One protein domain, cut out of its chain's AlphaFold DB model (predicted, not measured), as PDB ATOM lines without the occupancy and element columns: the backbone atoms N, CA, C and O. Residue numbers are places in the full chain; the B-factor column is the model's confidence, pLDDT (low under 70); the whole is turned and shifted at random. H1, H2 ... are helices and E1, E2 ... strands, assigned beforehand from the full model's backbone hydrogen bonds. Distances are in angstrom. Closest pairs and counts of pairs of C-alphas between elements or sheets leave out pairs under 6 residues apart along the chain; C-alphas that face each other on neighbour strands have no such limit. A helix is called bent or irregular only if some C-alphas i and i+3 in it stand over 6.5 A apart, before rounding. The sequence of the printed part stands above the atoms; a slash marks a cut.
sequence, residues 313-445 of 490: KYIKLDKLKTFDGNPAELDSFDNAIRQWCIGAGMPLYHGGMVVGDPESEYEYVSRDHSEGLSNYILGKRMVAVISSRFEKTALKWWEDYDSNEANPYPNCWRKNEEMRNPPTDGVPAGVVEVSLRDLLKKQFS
ATOM      1  N   LYS A 313      54.114  34.233   9.085       81.62
ATOM      2  CA  LYS A 313      53.668  35.620   9.270       81.62
ATOM      3  C   LYS A 313      52.891  36.176   8.065       81.62
ATOM      4  O   LYS A 313      52.260  37.219   8.196       81.62
ATOM      5  N   TYR A 314      52.962  35.501   6.916       79.94
ATOM      6  CA  TYR A 314      52.258  35.871   5.692       79.94
ATOM      7  C   TYR A 314      50.895  35.191   5.536       79.94
ATOM      8  O   TYR A 314      50.156  35.540   4.622       79.94
ATOM      9  N   ILE A 315      50.520  34.269   6.431       85.69
ATOM     10  CA  ILE A 315      49.177  33.688   6.412       85.69
ATOM     11  C   ILE A 315      48.214  34.700   7.035       85.69
ATOM     12  O   ILE A 315      48.020  34.734   8.250       85.69
ATOM     13  N   LYS A 316      47.645  35.557   6.186       88.06
ATOM     14  CA  LYS A 316      46.545  36.459   6.525       88.06
ATOM     15  C   LYS A 316      45.322  36.069   5.706       88.06
ATOM     16  O   LYS A 316      45.353  36.107   4.477       88.06
ATOM     17  N   LEU A 317      44.254  35.682   6.398       88.00
ATOM     18  CA  LEU A 317      42.979  35.280   5.799       88.00
ATOM     19  C   LEU A 317      41.975  36.433   5.812       88.00
ATOM     20  O   LEU A 317      40.790  36.206   6.018       88.00
ATOM     21  N   ASP A 318      42.429  37.677   5.635       89.38
ATOM     22  CA  ASP A 318      41.615  38.891   5.814       89.38
ATOM     23  C   ASP A 318      40.360  38.897   4.923       89.38
ATOM     24  O   ASP A 318      39.323  39.404   5.329       89.38
ATOM     25  N   LYS A 319      40.441  38.252   3.751       89.75
ATOM     26  CA  LYS A 319      39.358  38.136   2.760       89.75
ATOM     27  C   LYS A 319      38.676  36.764   2.724       89.75
ATOM     28  O   LYS A 319      37.900  36.503   1.809       89.75
ATOM     29  N   LEU A 320      39.006  35.855   3.642       95.25
ATOM     30  CA  LEU A 320      38.364  34.544   3.659       95.25
ATOM     31  C   LEU A 320      36.953  34.676   4.245       95.25
ATOM     32  O   LEU A 320      36.795  35.256   5.319       95.25
ATOM     33  N   LYS A 321      35.956  34.128   3.538       96.12
ATOM     34  CA  LYS A 321      34.566  34.026   4.011       96.12
ATOM     35  C   LYS A 321      34.534  33.328   5.381       96.12
ATOM     36  O   LYS A 321      35.385  32.484   5.642       96.12
ATOM     37  N   THR A 322      33.585  33.666   6.247       97.69
ATOM     38  CA  THR A 322      33.343  32.905   7.481       97.69
ATOM     39  C   THR A 322      32.560  31.625   7.187       97.69
ATOM     40  O   THR A 322      31.958  31.482   6.118       97.69
ATOM     41  N   PHE A 323      32.616  30.658   8.101       98.19
ATOM     42  CA  PHE A 323      31.862  29.409   8.006       98.19
ATOM     43  C   PHE A 323      31.093  29.185   9.301       98.19
ATOM     44  O   PHE A 323      31.696  29.095  10.370       98.19
ATOM     45  N   ASP A 324      29.769  29.101   9.211       97.81
ATOM     46  CA  ASP A 324      28.888  29.058  10.379       97.81
ATOM     47  C   ASP A 324      28.434  27.642  10.775       97.81
ATOM     48  O   ASP A 324      27.793  27.455  11.811       97.81
ATOM     49  N   GLY A 325      28.815  26.639   9.978       96.69
ATOM     50  CA  GLY A 325      28.446  25.237  10.166       96.69
ATOM     51  C   GLY A 325      27.402  24.733   9.174       96.69
ATOM     52  O   GLY A 325      27.108  23.543   9.185       96.69
ATOM     53  N   ASN A 326      26.854  25.576   8.293       95.69
ATOM     54  CA  ASN A 326      25.880  25.117   7.305       95.69
ATOM     55  C   ASN A 326      26.524  24.163   6.267       95.69
ATOM     56  O   ASN A 326      27.410  24.591   5.515       95.69
ATOM     57  N   PRO A 327      26.071  22.897   6.149       95.25
ATOM     58  CA  PRO A 327      26.641  21.924   5.213       95.25
ATOM     59  C   PRO A 327      26.566  22.372   3.748       95.25
ATOM     60  O   PRO A 327      27.478  22.082   2.970       95.25
ATOM     61  N   ALA A 328      25.526  23.121   3.364       95.31
ATOM     62  CA  ALA A 328      25.356  23.623   1.999       95.31
ATOM     63  C   ALA A 328      26.432  24.653   1.608       95.31
ATOM     64  O   ALA A 328      26.745  24.815   0.428       95.31
ATOM     65  N   GLU A 329      27.031  25.334   2.588       96.88
ATOM     66  CA  GLU A 329      28.066  26.339   2.344       96.88
ATOM     67  C   GLU A 329      29.485  25.767   2.341       96.88
ATOM     68  O   GLU A 329      30.421  26.459   1.928       96.88
ATOM     69  N   LEU A 330      29.672  24.512   2.759       96.50
ATOM     70  CA  LEU A 330      30.998  23.926   2.952       96.50
ATOM     71  C   LEU A 330      31.813  23.863   1.653       96.50
ATOM     72  O   LEU A 330      33.014  24.136   1.666       96.50
ATOM     73  N   ASP A 331      31.181  23.566   0.516       97.06
ATOM     74  CA  ASP A 331      31.872  23.562  -0.780       97.06
ATOM     75  C   ASP A 331      32.189  24.984  -1.274       97.06
ATOM     76  O   ASP A 331      33.245  25.216  -1.867       97.06
ATOM     77  N   SER A 332      31.334  25.971  -0.978       97.19
ATOM     78  CA  SER A 332      31.652  27.380  -1.248       97.19
ATOM     79  C   SER A 332      32.829  27.857  -0.394       97.19
ATOM     80  O   SER A 332      33.681  28.598  -0.886       97.19
ATOM     81  N   PHE A 333      32.889  27.438   0.869       97.62
ATOM     82  CA  PHE A 333      33.978  27.758   1.785       97.62
ATOM     83  C   PHE A 333      35.293  27.081   1.366       97.62
ATOM     84  O   PHE A 333      36.334  27.736   1.306       97.62
ATOM     85  N   ASP A 334      35.248  25.808   0.961       97.88
ATOM     86  CA  ASP A 334      36.392  25.090   0.384       97.88
ATOM     87  C   ASP A 334      36.927  25.770  -0.883       97.88
ATOM     88  O   ASP A 334      38.140  25.939  -1.029       97.88
ATOM     89  N   ASN A 335      36.039  26.228  -1.769       97.56
ATOM     90  CA  ASN A 335      36.435  26.998  -2.945       97.56
ATOM     91  C   ASN A 335      37.096  28.329  -2.561       97.56
ATOM     92  O   ASN A 335      38.110  28.684  -3.160       97.56
ATOM     93  N   ALA A 336      36.590  29.040  -1.549       97.25
ATOM     94  CA  ALA A 336      37.216  30.272  -1.062       97.25
ATOM     95  C   ALA A 336      38.634  30.020  -0.518       97.25
ATOM     96  O   ALA A 336      39.561  30.766  -0.842       97.25
ATOM     97  N   ILE A 337      38.830  28.932   0.234       97.38
ATOM     98  CA  ILE A 337      40.154  28.515   0.719       97.38
ATOM     99  C   ILE A 337      41.081  28.174  -0.454       97.38
ATOM    100  O   ILE A 337      42.234  28.610  -0.476       97.38
ATOM    101  N   ARG A 338      40.578  27.449  -1.460       97.06
ATOM    102  CA  ARG A 338      41.338  27.115  -2.672       97.06
ATOM    103  C   ARG A 338      41.798  28.365  -3.418       97.06
ATOM    104  O   ARG A 338      42.976  28.473  -3.747       97.06
ATOM    105  N   GLN A 339      40.884  29.302  -3.671       96.44
ATOM    106  CA  GLN A 339      41.191  30.557  -4.363       96.44
ATOM    107  C   GLN A 339      42.188  31.403  -3.572       96.44
ATOM    108  O   GLN A 339      43.087  31.998  -4.163       96.44
ATOM    109  N   TRP A 340      42.091  31.406  -2.242       95.62
ATOM    110  CA  TRP A 340      43.072  32.080  -1.401       95.62
ATOM    111  C   TRP A 340      44.465  31.442  -1.506       95.62
ATOM    112  O   TRP A 340      45.436  32.169  -1.693       95.62
ATOM    113  N   CYS A 341      44.581  30.107  -1.453       94.81
ATOM    114  CA  CYS A 341      45.869  29.424  -1.631       94.81
ATOM    115  C   CYS A 341      46.512  29.766  -2.981       94.81
ATOM    116  O   CYS A 341      47.706  30.050  -3.029       94.81
ATOM    117  N   ILE A 342      45.712  29.775  -4.055       93.50
ATOM    118  CA  ILE A 342      46.167  30.129  -5.408       93.50
ATOM    119  C   ILE A 342      46.619  31.592  -5.451       93.50
ATOM    120  O   ILE A 342      47.748  31.872  -5.836       93.50
ATOM    121  N   GLY A 343      45.774  32.527  -5.006       92.44
ATOM    122  CA  GLY A 343      46.082  33.959  -5.038       92.44
ATOM    123  C   GLY A 343      47.259  34.356  -4.146       92.44
ATOM    124  O   GLY A 343      47.932  35.346  -4.420       92.44
ATOM    125  N   ALA A 344      47.529  33.584  -3.093       91.75
ATOM    126  CA  ALA A 344      48.672  33.786  -2.214       91.75
ATOM    127  C   ALA A 344      49.934  33.015  -2.646       91.75
ATOM    128  O   ALA A 344      50.954  33.123  -1.964       91.75
ATOM    129  N   GLY A 345      49.868  32.218  -3.720       92.94
ATOM    130  CA  GLY A 345      50.976  31.376  -4.174       92.94
ATOM    131  C   GLY A 345      51.437  30.375  -3.110       92.94
ATOM    132  O   GLY A 345      52.632  30.146  -2.954       92.94
ATOM    133  N   MET A 346      50.517  29.825  -2.311       93.81
ATOM    134  CA  MET A 346      50.849  28.947  -1.184       93.81
ATOM    135  C   MET A 346      50.437  27.490  -1.439       93.81
ATOM    136  O   MET A 346      49.263  27.222  -1.711       93.81
ATOM    137  N   PRO A 347      51.340  26.508  -1.240       95.50
ATOM    138  CA  PRO A 347      51.054  25.101  -1.491       95.50
ATOM    139  C   PRO A 347      50.432  24.458  -0.251       95.50
ATOM    140  O   PRO A 347      51.002  23.553   0.352       95.50
ATOM    141  N   LEU A 348      49.308  25.001   0.210       95.69
ATOM    142  CA  LEU A 348      48.674  24.605   1.474       95.69
ATOM    143  C   LEU A 348      47.289  23.996   1.310       95.69
ATOM    144  O   LEU A 348      46.693  23.556   2.291       95.69
ATOM    145  N   TYR A 349      46.779  23.953   0.080       97.38
ATOM    146  CA  TYR A 349      45.462  23.386  -0.179       97.38
ATOM    147  C   TYR A 349      45.431  21.877   0.101       97.38
ATOM    148  O   TYR A 349      44.493  21.393   0.732       97.38
ATOM    149  N   HIS A 350      46.495  21.162  -0.276       98.12
ATOM    150  CA  HIS A 350      46.724  19.763   0.087       98.12
ATOM    151  C   HIS A 350      47.925  19.629   1.025       98.12
ATOM    152  O   HIS A 350      48.887  20.395   0.915       98.12
ATOM    153  N   GLY A 351      47.892  18.642   1.919       97.44
ATOM    154  CA  GLY A 351      49.086  18.150   2.606       97.44
ATOM    155  C   GLY A 351      50.066  17.484   1.634       97.44
ATOM    156  O   GLY A 351      49.659  17.036   0.565       97.44
ATOM    157  N   GLY A 352      51.355  17.459   1.975       97.19
ATOM    158  CA  GLY A 352      52.357  16.708   1.219       97.19
ATOM    159  C   GLY A 352      53.774  17.270   1.298       97.19
ATOM    160  O   GLY A 352      54.119  18.095   2.155       97.19
ATOM    161  N   MET A 353      54.604  16.787   0.378       97.50
ATOM    162  CA  MET A 353      55.966  17.252   0.130       97.50
ATOM    163  C   MET A 353      55.968  18.190  -1.072       97.50
ATOM    164  O   MET A 353      55.348  17.892  -2.090       97.50
ATOM    165  N   VAL A 354      56.641  19.330  -0.948       96.75
ATOM    166  CA  VAL A 354      56.644  20.383  -1.969       96.75
ATOM    167  C   VAL A 354      58.060  20.861  -2.262       96.75
ATOM    168  O   VAL A 354      58.901  20.914  -1.362       96.75
ATOM    169  N   VAL A 355      58.317  21.218  -3.513       95.88
ATOM    170  CA  VAL A 355      59.538  21.881  -3.991       95.88
ATOM    171  C   VAL A 355      59.150  23.233  -4.602       95.88
ATOM    172  O   VAL A 355      57.990  23.439  -4.953       95.88
ATOM    173  N   GLY A 356      60.094  24.168  -4.684       91.88
ATOM    174  CA  GLY A 356      59.871  25.499  -5.249       91.88
ATOM    175  C   GLY A 356      60.001  26.628  -4.232       91.88
ATOM    176  O   GLY A 356      60.418  26.447  -3.077       91.88
ATOM    177  N   ASP A 357      59.667  27.829  -4.674       88.44
ATOM    178  CA  ASP A 357      59.836  29.051  -3.903       88.44
ATOM    179  C   ASP A 357      58.636  29.996  -4.126       88.44
ATOM    180  O   ASP A 357      57.755  29.709  -4.928       88.44
ATOM    181  N   PRO A 358      58.508  31.099  -3.371       84.44
ATOM    182  CA  PRO A 358      57.361  31.994  -3.529       84.44
ATOM    183  C   PRO A 358      57.274  32.691  -4.899       84.44
ATOM    184  O   PRO A 358      56.221  33.238  -5.221       84.44
ATOM    185  N   GLU A 359      58.372  32.742  -5.656       86.00
ATOM    186  CA  GLU A 359      58.476  33.368  -6.982       86.00
ATOM    187  C   GLU A 359      58.299  32.335  -8.112       86.00
ATOM    188  O   GLU A 359      57.738  32.653  -9.160       86.00
ATOM    189  N   SER A 360      58.726  31.097  -7.871       82.81
ATOM    190  CA  SER A 360      58.673  29.937  -8.756       82.81
ATOM    191  C   SER A 360      57.644  28.957  -8.203       82.81
ATOM    192  O   SER A 360      57.948  28.239  -7.250       82.81
ATOM    193  N   GLU A 361      56.433  28.968  -8.778       90.62
ATOM    194  CA  GLU A 361      55.274  28.149  -8.385       90.62
ATOM    195  C   GLU A 361      55.649  26.824  -7.701       90.62
ATOM    196  O   GLU A 361      56.453  26.039  -8.202       90.62
ATOM    197  N   TYR A 362      55.045  26.560  -6.543       95.00
ATOM    198  CA  TYR A 362      55.318  25.339  -5.796       95.00
ATOM    199  C   TYR A 362      54.764  24.099  -6.504       95.00
ATOM    200  O   TYR A 362      53.591  24.058  -6.878       95.00
ATOM    201  N   GLU A 363      55.575  23.047  -6.565       96.06
ATOM    202  CA  GLU A 363      55.200  21.748  -7.118       96.06
ATOM    203  C   GLU A 363      55.169  20.686  -6.014       96.06
ATOM    204  O   GLU A 363      56.044  20.633  -5.144       96.06
ATOM    205  N   TYR A 364      54.149  19.827  -6.031       96.62
ATOM    206  CA  TYR A 364      54.066  18.687  -5.122       96.62
ATOM    207  C   TYR A 364      54.928  17.539  -5.643       96.62
ATOM    208  O   TYR A 364      54.805  17.121  -6.790       96.62
ATOM    209  N   VAL A 365      55.777  16.998  -4.776       97.19
ATOM    210  CA  VAL A 365      56.770  15.977  -5.122       97.19
ATOM    211  C   VAL A 365      56.613  14.733  -4.257       97.19
ATOM    212  O   VAL A 365      55.933  14.732  -3.231       97.19
ATOM    213  N   SER A 366      57.255  13.644  -4.675       96.94
ATOM    214  CA  SER A 366      57.364  12.435  -3.856       96.94
ATOM    215  C   SER A 366      58.192  12.699  -2.590       96.94
ATOM    216  O   SER A 366      59.082  13.552  -2.584       96.94
ATOM    217  N   ARG A 367      57.952  11.932  -1.521       95.81
ATOM    218  CA  ARG A 367      58.740  11.974  -0.277       95.81
ATOM    219  C   ARG A 367      60.232  11.795  -0.496       95.81
ATOM    220  O   ARG A 367      61.011  12.381   0.250       95.81
ATOM    221  N   ASP A 368      60.619  11.004  -1.488       95.94
ATOM    222  CA  ASP A 368      62.024  10.676  -1.724       95.94
ATOM    223  C   ASP A 368      62.750  11.768  -2.539       95.94
ATOM    224  O   ASP A 368      63.941  11.649  -2.830       95.94
ATOM    225  N   HIS A 369      62.057  12.861  -2.883       96.00
ATOM    226  CA  HIS A 369      62.649  14.009  -3.558       96.00
ATOM    227  C   HIS A 369      63.652  14.721  -2.640       96.00
ATOM    228  O   HIS A 369      63.299  15.193  -1.557       96.00
ATOM    229  N   SER A 370      64.903  14.853  -3.089       94.56
ATOM    230  CA  SER A 370      66.016  15.374  -2.278       94.56
ATOM    231  C   SER A 370      65.803  16.798  -1.762       94.56
ATOM    232  O   SER A 370      66.337  17.162  -0.717       94.56
ATOM    233  N   GLU A 371      65.021  17.592  -2.490       94.94
ATOM    234  CA  GLU A 371      64.720  18.995  -2.169       94.94
ATOM    235  C   GLU A 371      63.291  19.204  -1.646       94.94
ATOM    236  O   GLU A 371      62.867  20.341  -1.424       94.94
ATOM    237  N   GLY A 372      62.531  18.117  -1.472       94.94
ATOM    238  CA  GLY A 372      61.158  18.182  -0.995       94.94
ATOM    239  C   GLY A 372      61.099  18.634   0.462       94.94
ATOM    240  O   GLY A 372      61.765  18.077   1.336       94.94
ATOM    241  N   LEU A 373      60.262  19.629   0.743       96.00
ATOM    242  CA  LEU A 373      59.944  20.068   2.095       96.00
ATOM    243  C   LEU A 373      58.509  19.715   2.449       96.00
ATOM    244  O   LEU A 373      57.581  19.904   1.670       96.00
ATOM    245  N   SER A 374      58.317  19.252   3.677       96.31
ATOM    246  CA  SER A 374      56.988  18.957   4.187       96.31
ATOM    247  C   SER A 374      56.222  20.237   4.521       96.31
ATOM    248  O   SER A 374      56.702  21.076   5.292       96.31
ATOM    249  N   ASN A 375      54.997  20.365   4.009       96.69
ATOM    250  CA  ASN A 375      54.157  21.536   4.258       96.69
ATOM    251  C   ASN A 375      53.278  21.431   5.526       96.69
ATOM    252  O   ASN A 375      52.648  22.421   5.891       96.69
ATOM    253  N   TYR A 376      53.258  20.308   6.259       97.19
ATOM    254  CA  TYR A 376      52.312  20.095   7.377       97.19
ATOM    255  C   TYR A 376      52.467  21.073   8.543       97.19
ATOM    256  O   TYR A 376      51.488  21.407   9.206       97.19
ATOM    257  N   ILE A 377      53.679  21.561   8.826       95.56
ATOM    258  CA  ILE A 377      53.864  22.591   9.867       95.56
ATOM    259  C   ILE A 377      53.144  23.879   9.458       95.56
ATOM    260  O   ILE A 377      52.555  24.562  10.297       95.56
ATOM    261  N   LEU A 378      53.194  24.214   8.170       95.06
ATOM    262  CA  LEU A 378      52.517  25.378   7.628       95.06
ATOM    263  C   LEU A 378      51.005  25.123   7.500       95.06
ATOM    264  O   LEU A 378      50.226  26.008   7.840       95.06
ATOM    265  N   GLY A 379      50.598  23.897   7.160       96.62
ATOM    266  CA  GLY A 379      49.206  23.444   7.170       96.62
ATOM    267  C   GLY A 379      48.547  23.562   8.547       96.62
ATOM    268  O   GLY A 379      47.493  24.177   8.656       96.62
ATOM    269  N   LYS A 380      49.205  23.122   9.632       97.06
ATOM    270  CA  LYS A 380      48.717  23.335  11.014       97.06
ATOM    271  C   LYS A 380      48.465  24.809  11.327       97.06
ATOM    272  O   LYS A 380      47.483  25.161  11.972       97.06
ATOM    273  N   ARG A 381      49.362  25.688  10.873       96.00
ATOM    274  CA  ARG A 381      49.215  27.135  11.074       96.00
ATOM    275  C   ARG A 381      48.060  27.691  10.255       96.00
ATOM    276  O   ARG A 381      47.313  28.502  10.776       96.00
ATOM    277  N   MET A 382      47.903  27.246   9.011       96.38
ATOM    278  CA  MET A 382      46.765  27.618   8.177       96.38
ATOM    279  C   MET A 382      45.446  27.194   8.822       96.38
ATOM    280  O   MET A 382      44.548  28.019   8.912       96.38
ATOM    281  N   VAL A 383      45.356  25.964   9.332       97.19
ATOM    282  CA  VAL A 383      44.176  25.468  10.049       97.19
ATOM    283  C   VAL A 383      43.841  26.358  11.246       97.19
ATOM    284  O   VAL A 383      42.694  26.764  11.373       97.19
ATOM    285  N   ALA A 384      44.826  26.752  12.056       96.50
ATOM    286  CA  ALA A 384      44.593  27.675  13.171       96.50
ATOM    287  C   ALA A 384      44.047  29.050  12.728       96.50
ATOM    288  O   ALA A 384      43.314  29.696  13.472       96.50
ATOM    289  N   VAL A 385      44.406  29.524  11.529       96.00
ATOM    290  CA  VAL A 385      43.845  30.774  10.988       96.00
ATOM    291  C   VAL A 385      42.462  30.527  10.375       96.00
ATOM    292  O   VAL A 385      41.577  31.356  10.554       96.00
ATOM    293  N   ILE A 386      42.229  29.387   9.715       97.50
ATOM    294  CA  ILE A 386      40.901  29.001   9.210       97.50
ATOM    295  C   ILE A 386      39.906  28.891  10.364       97.50
ATOM    296  O   ILE A 386      38.802  29.412  10.251       97.50
ATOM    297  N   SER A 387      40.286  28.272  11.483       97.44
ATOM    298  CA  SER A 387      39.373  28.095  12.612       97.44
ATOM    299  C   SER A 387      38.964  29.411  13.271       97.44
ATOM    300  O   SER A 387      37.866  29.511  13.804       97.44
ATOM    301  N   SER A 388      39.778  30.467  13.149       97.00
ATOM    302  CA  SER A 388      39.380  31.824  13.556       97.00
ATOM    303  C   SER A 388      38.277  32.444  12.684       97.00
ATOM    304  O   SER A 388      37.755  33.502  13.024       97.00
ATOM    305  N   ARG A 389      37.937  31.810  11.554       97.69
ATOM    306  CA  ARG A 389      36.827  32.185  10.663       97.69
ATOM    307  C   ARG A 389      35.565  31.359  10.900       97.69
ATOM    308  O   ARG A 389      34.600  31.522  10.156       97.69
ATOM    309  N   PHE A 390      35.571  30.474  11.891       98.25
ATOM    310  CA  PHE A 390      34.367  29.762  12.285       98.25
ATOM    311  C   PHE A 390      33.454  30.656  13.116       98.25
ATOM    312  O   PHE A 390      33.909  31.418  13.967       98.25
ATOM    313  N   GLU A 391      32.156  30.530  12.872       98.12
ATOM    314  CA  GLU A 391      31.097  31.248  13.576       98.12
ATOM    315  C   GLU A 391      30.015  30.260  14.034       98.12
ATOM    316  O   GLU A 391      29.992  29.105  13.606       98.12
ATOM    317  N   LYS A 392      29.121  30.705  14.924       97.25
ATOM    318  CA  LYS A 392      27.938  29.951  15.380       97.25
ATOM    319  C   LYS A 392      28.255  28.480  15.731       97.25
ATOM    320  O   LYS A 392      29.077  28.210  16.608       97.25
ATOM    321  N   THR A 393      27.595  27.533  15.062       96.56
ATOM    322  CA  THR A 393      27.690  26.094  15.312       96.56
ATOM    323  C   THR A 393      29.076  25.554  14.969       96.56
ATOM    324  O   THR A 393      29.599  24.725  15.713       96.56
ATOM    325  N   ALA A 394      29.715  26.056  13.905       97.94
ATOM    326  CA  ALA A 394      31.090  25.683  13.564       97.94
ATOM    327  C   ALA A 394      32.098  26.107  14.634       97.94
ATOM    328  O   ALA A 394      32.987  25.324  14.970       97.94
ATOM    329  N   LEU A 395      31.951  27.313  15.190       98.06
ATOM    330  CA  LEU A 395      32.839  27.791  16.251       98.06
ATOM    331  C   LEU A 395      32.698  26.935  17.510       98.06
ATOM    332  O   LEU A 395      33.700  26.446  18.025       98.06
ATOM    333  N   LYS A 396      31.458  26.692  17.949       97.88
ATOM    334  CA  LYS A 396      31.178  25.850  19.118       97.88
ATOM    335  C   LYS A 396      31.749  24.441  18.947       97.88
ATOM    336  O   LYS A 396      32.445  23.945  19.826       97.88
ATOM    337  N   TRP A 397      31.510  23.820  17.789       97.75
ATOM    338  CA  TRP A 397      32.084  22.511  17.476       97.75
ATOM    339  C   TRP A 397      33.614  22.526  17.526       97.75
ATOM    340  O   TRP A 397      34.215  21.594  18.052       97.75
ATOM    341  N   TRP A 398      34.253  23.567  16.990       98.31
ATOM    342  CA  TRP A 398      35.708  23.670  17.000       98.31
ATOM    343  C   TRP A 398      36.273  23.818  18.415       98.31
ATOM    344  O   TRP A 398      37.277  23.183  18.725       98.31
ATOM    345  N   GLU A 399      35.630  24.597  19.287       98.00
ATOM    346  CA  GLU A 399      36.012  24.714  20.702       98.00
ATOM    347  C   GLU A 399      35.893  23.367  21.435       98.00
ATOM    348  O   GLU A 399      36.811  22.964  22.158       98.00
ATOM    349  N   ASP A 400      34.810  22.621  21.198       97.75
ATOM    350  CA  ASP A 400      34.618  21.273  21.746       97.75
ATOM    351  C   ASP A 400      35.643  20.274  21.174       97.75
ATOM    352  O   ASP A 400      36.158  19.408  21.886       97.75
ATOM    353  N   TYR A 401      35.983  20.402  19.889       97.88
ATOM    354  CA  TYR A 401      36.967  19.552  19.225       97.88
ATOM    355  C   TYR A 401      38.388  19.801  19.746       97.88
ATOM    356  O   TYR A 401      39.082  18.837  20.073       97.88
ATOM    357  N   ASP A 402      38.812  21.067  19.824       97.56
ATOM    358  CA  ASP A 402      40.163  21.498  20.216       97.56
ATOM    359  C   ASP A 402      40.409  21.348  21.726       97.56
ATOM    360  O   ASP A 402      41.534  21.091  22.152       97.56
ATOM    361  N   SER A 403      39.359  21.444  22.550       97.62
ATOM    362  CA  SER A 403      39.464  21.213  24.000       97.62
ATOM    363  C   SER A 403      39.700  19.746  24.377       97.62
ATOM    364  O   SER A 403      40.181  19.460  25.477       97.62
ATOM    365  N   ASN A 404      39.399  18.807  23.480       97.88
ATOM    366  CA  ASN A 404      39.617  17.388  23.713       97.88
ATOM    367  C   ASN A 404      41.002  16.951  23.211       97.88
ATOM    368  O   ASN A 404      41.194  16.686  22.026       97.88
ATOM    369  N   GLU A 405      41.950  16.775  24.135       97.00
ATOM    370  CA  GLU A 405      43.332  16.357  23.837       97.00
ATOM    371  C   GLU A 405      43.448  15.003  23.109       97.00
ATOM    372  O   GLU A 405      44.484  14.714  22.506       97.00
ATOM    373  N   ALA A 406      42.411  14.159  23.150       97.88
ATOM    374  CA  ALA A 406      42.397  12.892  22.419       97.88
ATOM    375  C   ALA A 406      42.159  13.077  20.910       97.88
ATOM    376  O   ALA A 406      42.459  12.171  20.126       97.88
ATOM    377  N   ASN A 407      41.618  14.224  20.492       97.69
ATOM    378  CA  ASN A 407      41.367  14.508  19.090       97.69
ATOM    379  C   ASN A 407      42.677  14.856  18.369       97.69
ATOM    380  O   ASN A 407      43.455  15.694  18.833       97.69
ATOM    381  N   PRO A 408      42.956  14.238  17.210       97.38
ATOM    382  CA  PRO A 408      44.187  14.515  16.497       97.38
ATOM    383  C   PRO A 408      44.117  15.894  15.833       97.38
ATOM    384  O   PRO A 408      43.232  16.165  15.030       97.38
ATOM    385  N   TYR A 409      45.085  16.763  16.125       97.75
ATOM    386  CA  TYR A 409      45.071  18.117  15.573       97.75
ATOM    387  C   TYR A 409      45.232  18.113  14.034       97.75
ATOM    388  O   TYR A 409      46.236  17.576  13.538       97.75
ATOM    389  N   PRO A 410      44.317  18.741  13.272       98.31
ATOM    390  CA  PRO A 410      44.386  18.808  11.815       98.31
ATOM    391  C   PRO A 410      45.664  19.490  11.318       98.31
ATOM    392  O   PRO A 410      46.089  20.537  11.811       98.31
ATOM    393  N   ASN A 411      46.306  18.881  10.324       98.06
ATOM    394  CA  ASN A 411      47.609  19.311   9.807       98.06
ATOM    395  C   ASN A 411      47.594  19.711   8.330       98.06
ATOM    396  O   ASN A 411      48.611  20.186   7.824       98.06
ATOM    397  N   CYS A 412      46.458  19.555   7.662       98.06
ATOM    398  CA  CYS A 412      46.229  19.966   6.287       98.06
ATOM    399  C   CYS A 412      44.758  20.365   6.101       98.06
ATOM    400  O   CYS A 412      43.891  19.991   6.894       98.06
ATOM    401  N   TRP A 413      44.479  21.153   5.061       98.06
ATOM    402  CA  TRP A 413      43.100  21.457   4.682       98.06
ATOM    403  C   TRP A 413      42.436  20.248   4.014       98.06
ATOM    404  O   TRP A 413      41.386  19.810   4.478       98.06
ATOM    405  N   ARG A 414      43.091  19.684   2.990       98.38
ATOM    406  CA  ARG A 414      42.768  18.401   2.347       98.38
ATOM    407  C   ARG A 414      43.972  17.467   2.364       98.38
ATOM    408  O   ARG A 414      45.115  17.932   2.408       98.38
ATOM    409  N   LYS A 415      43.726  16.162   2.293       98.25
ATOM    410  CA  LYS A 415      44.807  15.165   2.246       98.25
ATOM    411  C   LYS A 415      45.542  15.191   0.906       98.25
ATOM    412  O   LYS A 415      44.993  15.655  -0.102       98.25
ATOM    413  N   ASN A 416      46.762  14.657   0.886       97.56
ATOM    414  CA  ASN A 416      47.529  14.465  -0.343       97.56
ATOM    415  C   ASN A 416      46.785  13.537  -1.315       97.56
ATOM    416  O   ASN A 416      46.712  13.823  -2.504       97.56
ATOM    417  N   GLU A 417      46.168  12.464  -0.808       97.19
ATOM    418  CA  GLU A 417      45.443  11.467  -1.619       97.19
ATOM    419  C   GLU A 417      44.233  12.030  -2.387       97.19
ATOM    420  O   GLU A 417      43.833  11.467  -3.401       97.19
ATOM    421  N   GLU A 418      43.669  13.159  -1.943       97.25
ATOM    422  CA  GLU A 418      42.553  13.834  -2.620       97.25
ATOM    423  C   GLU A 418      42.992  14.671  -3.831       97.25
ATOM    424  O   GLU A 418      42.152  15.237  -4.538       97.25
ATOM    425  N   MET A 419      44.298  14.829  -4.052       96.81
ATOM    426  CA  MET A 419      44.821  15.619  -5.159       96.81
ATOM    427  C   MET A 419      44.511  14.952  -6.501       96.81
ATOM    428  O   MET A 419      44.506  13.729  -6.639       96.81
ATOM    429  N   ARG A 420      44.295  15.759  -7.543       95.12
ATOM    430  CA  ARG A 420      44.213  15.245  -8.911       95.12
ATOM    431  C   ARG A 420      45.621  14.851  -9.366       95.12
ATOM    432  O   ARG A 420      46.387  15.726  -9.750       95.12
ATOM    433  N   ASN A 421      45.912  13.551  -9.351       96.31
ATOM    434  CA  ASN A 421      47.233  12.951  -9.598       96.31
ATOM    435  C   ASN A 421      48.222  13.199  -8.441       96.31
ATOM    436  O   ASN A 421      49.175  13.959  -8.602       96.31
ATOM    437  N   PRO A 422      48.002  12.578  -7.269       95.94
ATOM    438  CA  PRO A 422      48.908  12.748  -6.143       95.94
ATOM    439  C   PRO A 422      50.283  12.143  -6.472       95.94
ATOM    440  O   PRO A 422      50.338  11.063  -7.073       95.94
ATOM    441  N   PRO A 423      51.400  12.772  -6.061       95.06
ATOM    442  CA  PRO A 423      52.709  12.140  -6.154       95.06
ATOM    443  C   PRO A 423      52.714  10.812  -5.395       95.06
ATOM    444  O   PRO A 423      52.241  10.739  -4.253       95.06
ATOM    445  N   THR A 424      53.276   9.767  -6.008       92.81
ATOM    446  CA  THR A 424      53.496   8.482  -5.336       92.81
ATOM    447  C   THR A 424      54.350   8.724  -4.095       92.81
ATOM    448  O   THR A 424      55.416   9.338  -4.180       92.81
ATOM    449  N   ASP A 425      53.858   8.288  -2.937       92.88
ATOM    450  CA  ASP A 425      54.495   8.522  -1.640       92.88
ATOM    451  C   ASP A 425      54.690  10.010  -1.294       92.88
ATOM    452  O   ASP A 425      55.682  10.374  -0.679       92.88
ATOM    453  N   GLY A 426      53.756  10.902  -1.647       91.94
ATOM    454  CA  GLY A 426      53.828  12.330  -1.282       91.94
ATOM    455  C   GLY A 426      53.758  12.633   0.229       91.94
ATOM    456  O   GLY A 426      54.000  13.768   0.643       91.94
ATOM    457  N   VAL A 427      53.454  11.633   1.065       96.25
ATOM    458  CA  VAL A 427      53.346  11.763   2.526       96.25
ATOM    459  C   VAL A 427      54.628  11.242   3.204       96.25
ATOM    460  O   VAL A 427      55.020  10.088   2.996       96.25
ATOM    461  N   PRO A 428      55.300  12.043   4.055       94.56
ATOM    462  CA  PRO A 428      56.456  11.619   4.835       94.56
ATOM    463  C   PRO A 428      56.153  10.406   5.713       94.56
ATOM    464  O   PRO A 428      55.072  10.281   6.289       94.56
ATOM    465  N   ALA A 429      57.142   9.526   5.873       94.56
ATOM    466  CA  ALA A 429      57.001   8.348   6.717       94.56
ATOM    467  C   ALA A 429      56.649   8.742   8.165       94.56
ATOM    468  O   ALA A 429      57.311   9.587   8.768       94.56
ATOM    469  N   GLY A 430      55.606   8.118   8.718       95.56
ATOM    470  CA  GLY A 430      55.136   8.363  10.086       95.56
ATOM    471  C   GLY A 430      54.238   9.592  10.263       95.56
ATOM    472  O   GLY A 430      53.765   9.826  11.375       95.56
ATOM    473  N   VAL A 431      53.968  10.364   9.207       96.88
ATOM    474  CA  VAL A 431      52.973  11.441   9.259       96.88
ATOM    475  C   VAL A 431      51.594  10.871   8.945       96.88
ATOM    476  O   VAL A 431      51.382  10.280   7.892       96.88
ATOM    477  N   VAL A 432      50.646  11.076   9.860       97.44
ATOM    478  CA  VAL A 432      49.223  10.808   9.628       97.44
ATOM    479  C   VAL A 432      48.564  12.114   9.202       97.44
ATOM    480  O   VAL A 432      48.600  13.098   9.944       97.44
ATOM    481  N   GLU A 433      47.993  12.145   8.001       97.75
ATOM    482  CA  GLU A 433      47.259  13.313   7.515       97.75
ATOM    483  C   GLU A 433      45.885  13.399   8.178       97.75
ATOM    484  O   GLU A 433      45.090  12.458   8.146       97.75
ATOM    485  N   VAL A 434      45.600  14.559   8.762       98.31
ATOM    486  CA  VAL A 434      44.308  14.872   9.366       98.31
ATOM    487  C   VAL A 434      43.789  16.127   8.681       98.31
ATOM    488  O   VAL A 434      44.293  17.229   8.913       98.31
ATOM    489  N   SER A 435      42.821  15.918   7.793       98.38
ATOM    490  CA  SER A 435      42.195  16.945   6.960       98.38
ATOM    491  C   SER A 435      41.117  17.676   7.753       98.38
ATOM    492  O   SER A 435      40.161  17.057   8.226       98.38
ATOM    493  N   LEU A 436      41.255  19.000   7.895       98.50
ATOM    494  CA  LEU A 436      40.213  19.825   8.514       98.50
ATOM    495  C   LEU A 436      38.907  19.740   7.715       98.50
ATOM    496  O   LEU A 436      37.834  19.676   8.311       98.50
ATOM    497  N   ARG A 437      38.980  19.674   6.379       98.06
ATOM    498  CA  ARG A 437      37.788  19.547   5.538       98.06
ATOM    499  C   ARG A 437      37.044  18.238   5.783       98.06
ATOM    500  O   ARG A 437      35.818  18.256   5.829       98.06
ATOM    501  N   ASP A 438      37.752  17.123   5.954       98.06
ATOM    502  CA  ASP A 438      37.125  15.826   6.245       98.06
ATOM    503  C   ASP A 438      36.421  15.839   7.603       98.06
ATOM    504  O   ASP A 438      35.321  15.302   7.736       98.06
ATOM    505  N   LEU A 439      37.032  16.481   8.605       98.06
ATOM    506  CA  LEU A 439      36.419  16.665   9.921       98.06
ATOM    507  C   LEU A 439      35.134  17.493   9.821       98.06
ATOM    508  O   LEU A 439      34.105  17.072  10.347       98.06
ATOM    509  N   LEU A 440      35.175  18.613   9.091       97.50
ATOM    510  CA  LEU A 440      34.003  19.454   8.844       97.50
ATOM    511  C   LEU A 440      32.914  18.696   8.083       97.50
ATOM    512  O   LEU A 440      31.763  18.731   8.491       97.50
ATOM    513  N   LYS A 441      33.265  17.954   7.027       97.00
ATOM    514  CA  LYS A 441      32.310  17.124   6.278       97.00
ATOM    515  C   LYS A 441      31.655  16.060   7.140       97.00
ATOM    516  O   LYS A 441      30.475  15.786   6.975       97.00
ATOM    517  N   LYS A 442      32.427  15.425   8.020       96.56
ATOM    518  CA  LYS A 442      31.910  14.398   8.922       96.56
ATOM    519  C   LYS A 442      30.945  15.000   9.940       96.56
ATOM    520  O   LYS A 442      29.932  14.373  10.228       96.56
ATOM    521  N   GLN A 443      31.273  16.173  10.479       96.75
ATOM    522  CA  GLN A 443      30.447  16.856  11.470       96.75
ATOM    523  C   GLN A 443      29.180  17.451  10.852       96.75
ATOM    524  O   GLN A 443      28.089  17.186  11.332       96.75
ATOM    525  N   PHE A 444      29.336  18.237   9.792       95.50
ATOM    526  CA  PHE A 444      28.273  18.962   9.102       95.50
ATOM    527  C   PHE A 444      27.859  18.167   7.865       95.50
ATOM    528  O   PHE A 444      28.064  18.592   6.729       95.50
ATOM    529  N   SER A 445      27.361  16.951   8.086       93.50
ATOM    530  CA  SER A 445      26.736  16.150   7.032       93.50
ATOM    531  C   SER A 445      25.234  16.104   7.256       93.50
ATOM    532  O   SER A 445      24.784  16.049   8.398       93.50
TER     533      SER A 445
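What this domain is: This is residues 313 to 445 of the 490 residues of an uncharacterized protein of Terfezia boudieri ATCC MYA-4762 (UniProt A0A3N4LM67). H1, H3 and H4 lie toward one end of a compact body, H2 lies in its middle, and a small antiparallel hairpin, E1 and E2, makes the other end. Residues 404 to 435 loop from H3 out to the hairpin's end and back to H4. The 133 printed residues, under half in named elements, hold four helices and two strands, H1 E1 E2 H2 H3 H4: mostly helix, radius of gyration of the C-alphas 14.7 A, spans 44 by 32 by 27 A.

Where its parts are: H1, residues 327 to 343, begins at C-alpha (26.641, 21.924, 5.213) and measures 25.1 A; it is irregular, C-alphas 328 and 331 being 7.1 A apart. E1 is 353 to 355, E2 363 to 365, H2 376 to 387 at 16.1 A, H3 392 to 403 at 16.8 A. H4, 436 to 443, ends at (30.447, 16.856, 11.470).

How they stand to each other: In the hairpin, N 355 and O 363 are 2.9 A apart, within hydrogen-bond range. H1, with residues 327 to 334 alone, touches H4, opposite ways at a shallow tilt of 3 degrees; the closest C-alphas, Pro 327 and Lys 441, are 7.5 A apart. H2 is close but not clearly touching H3 and H4, the closest C-alphas being Ser 387 and Trp 398, 7.2 A, and Val 383 and Leu 436, 7.1 A. H1 and H2 are apart. Each O i to N i+4 pair is within hydrogen-bond range in H2, H3 and H4; in H1, 11 of 13.

The domain as a whole: The farthest C-alphas, Ser 370 and Lys 392, are 44.4 A apart. The printed part has no cut; the link H3 to H4 is long. No printed residue is under 70 in pLDDT.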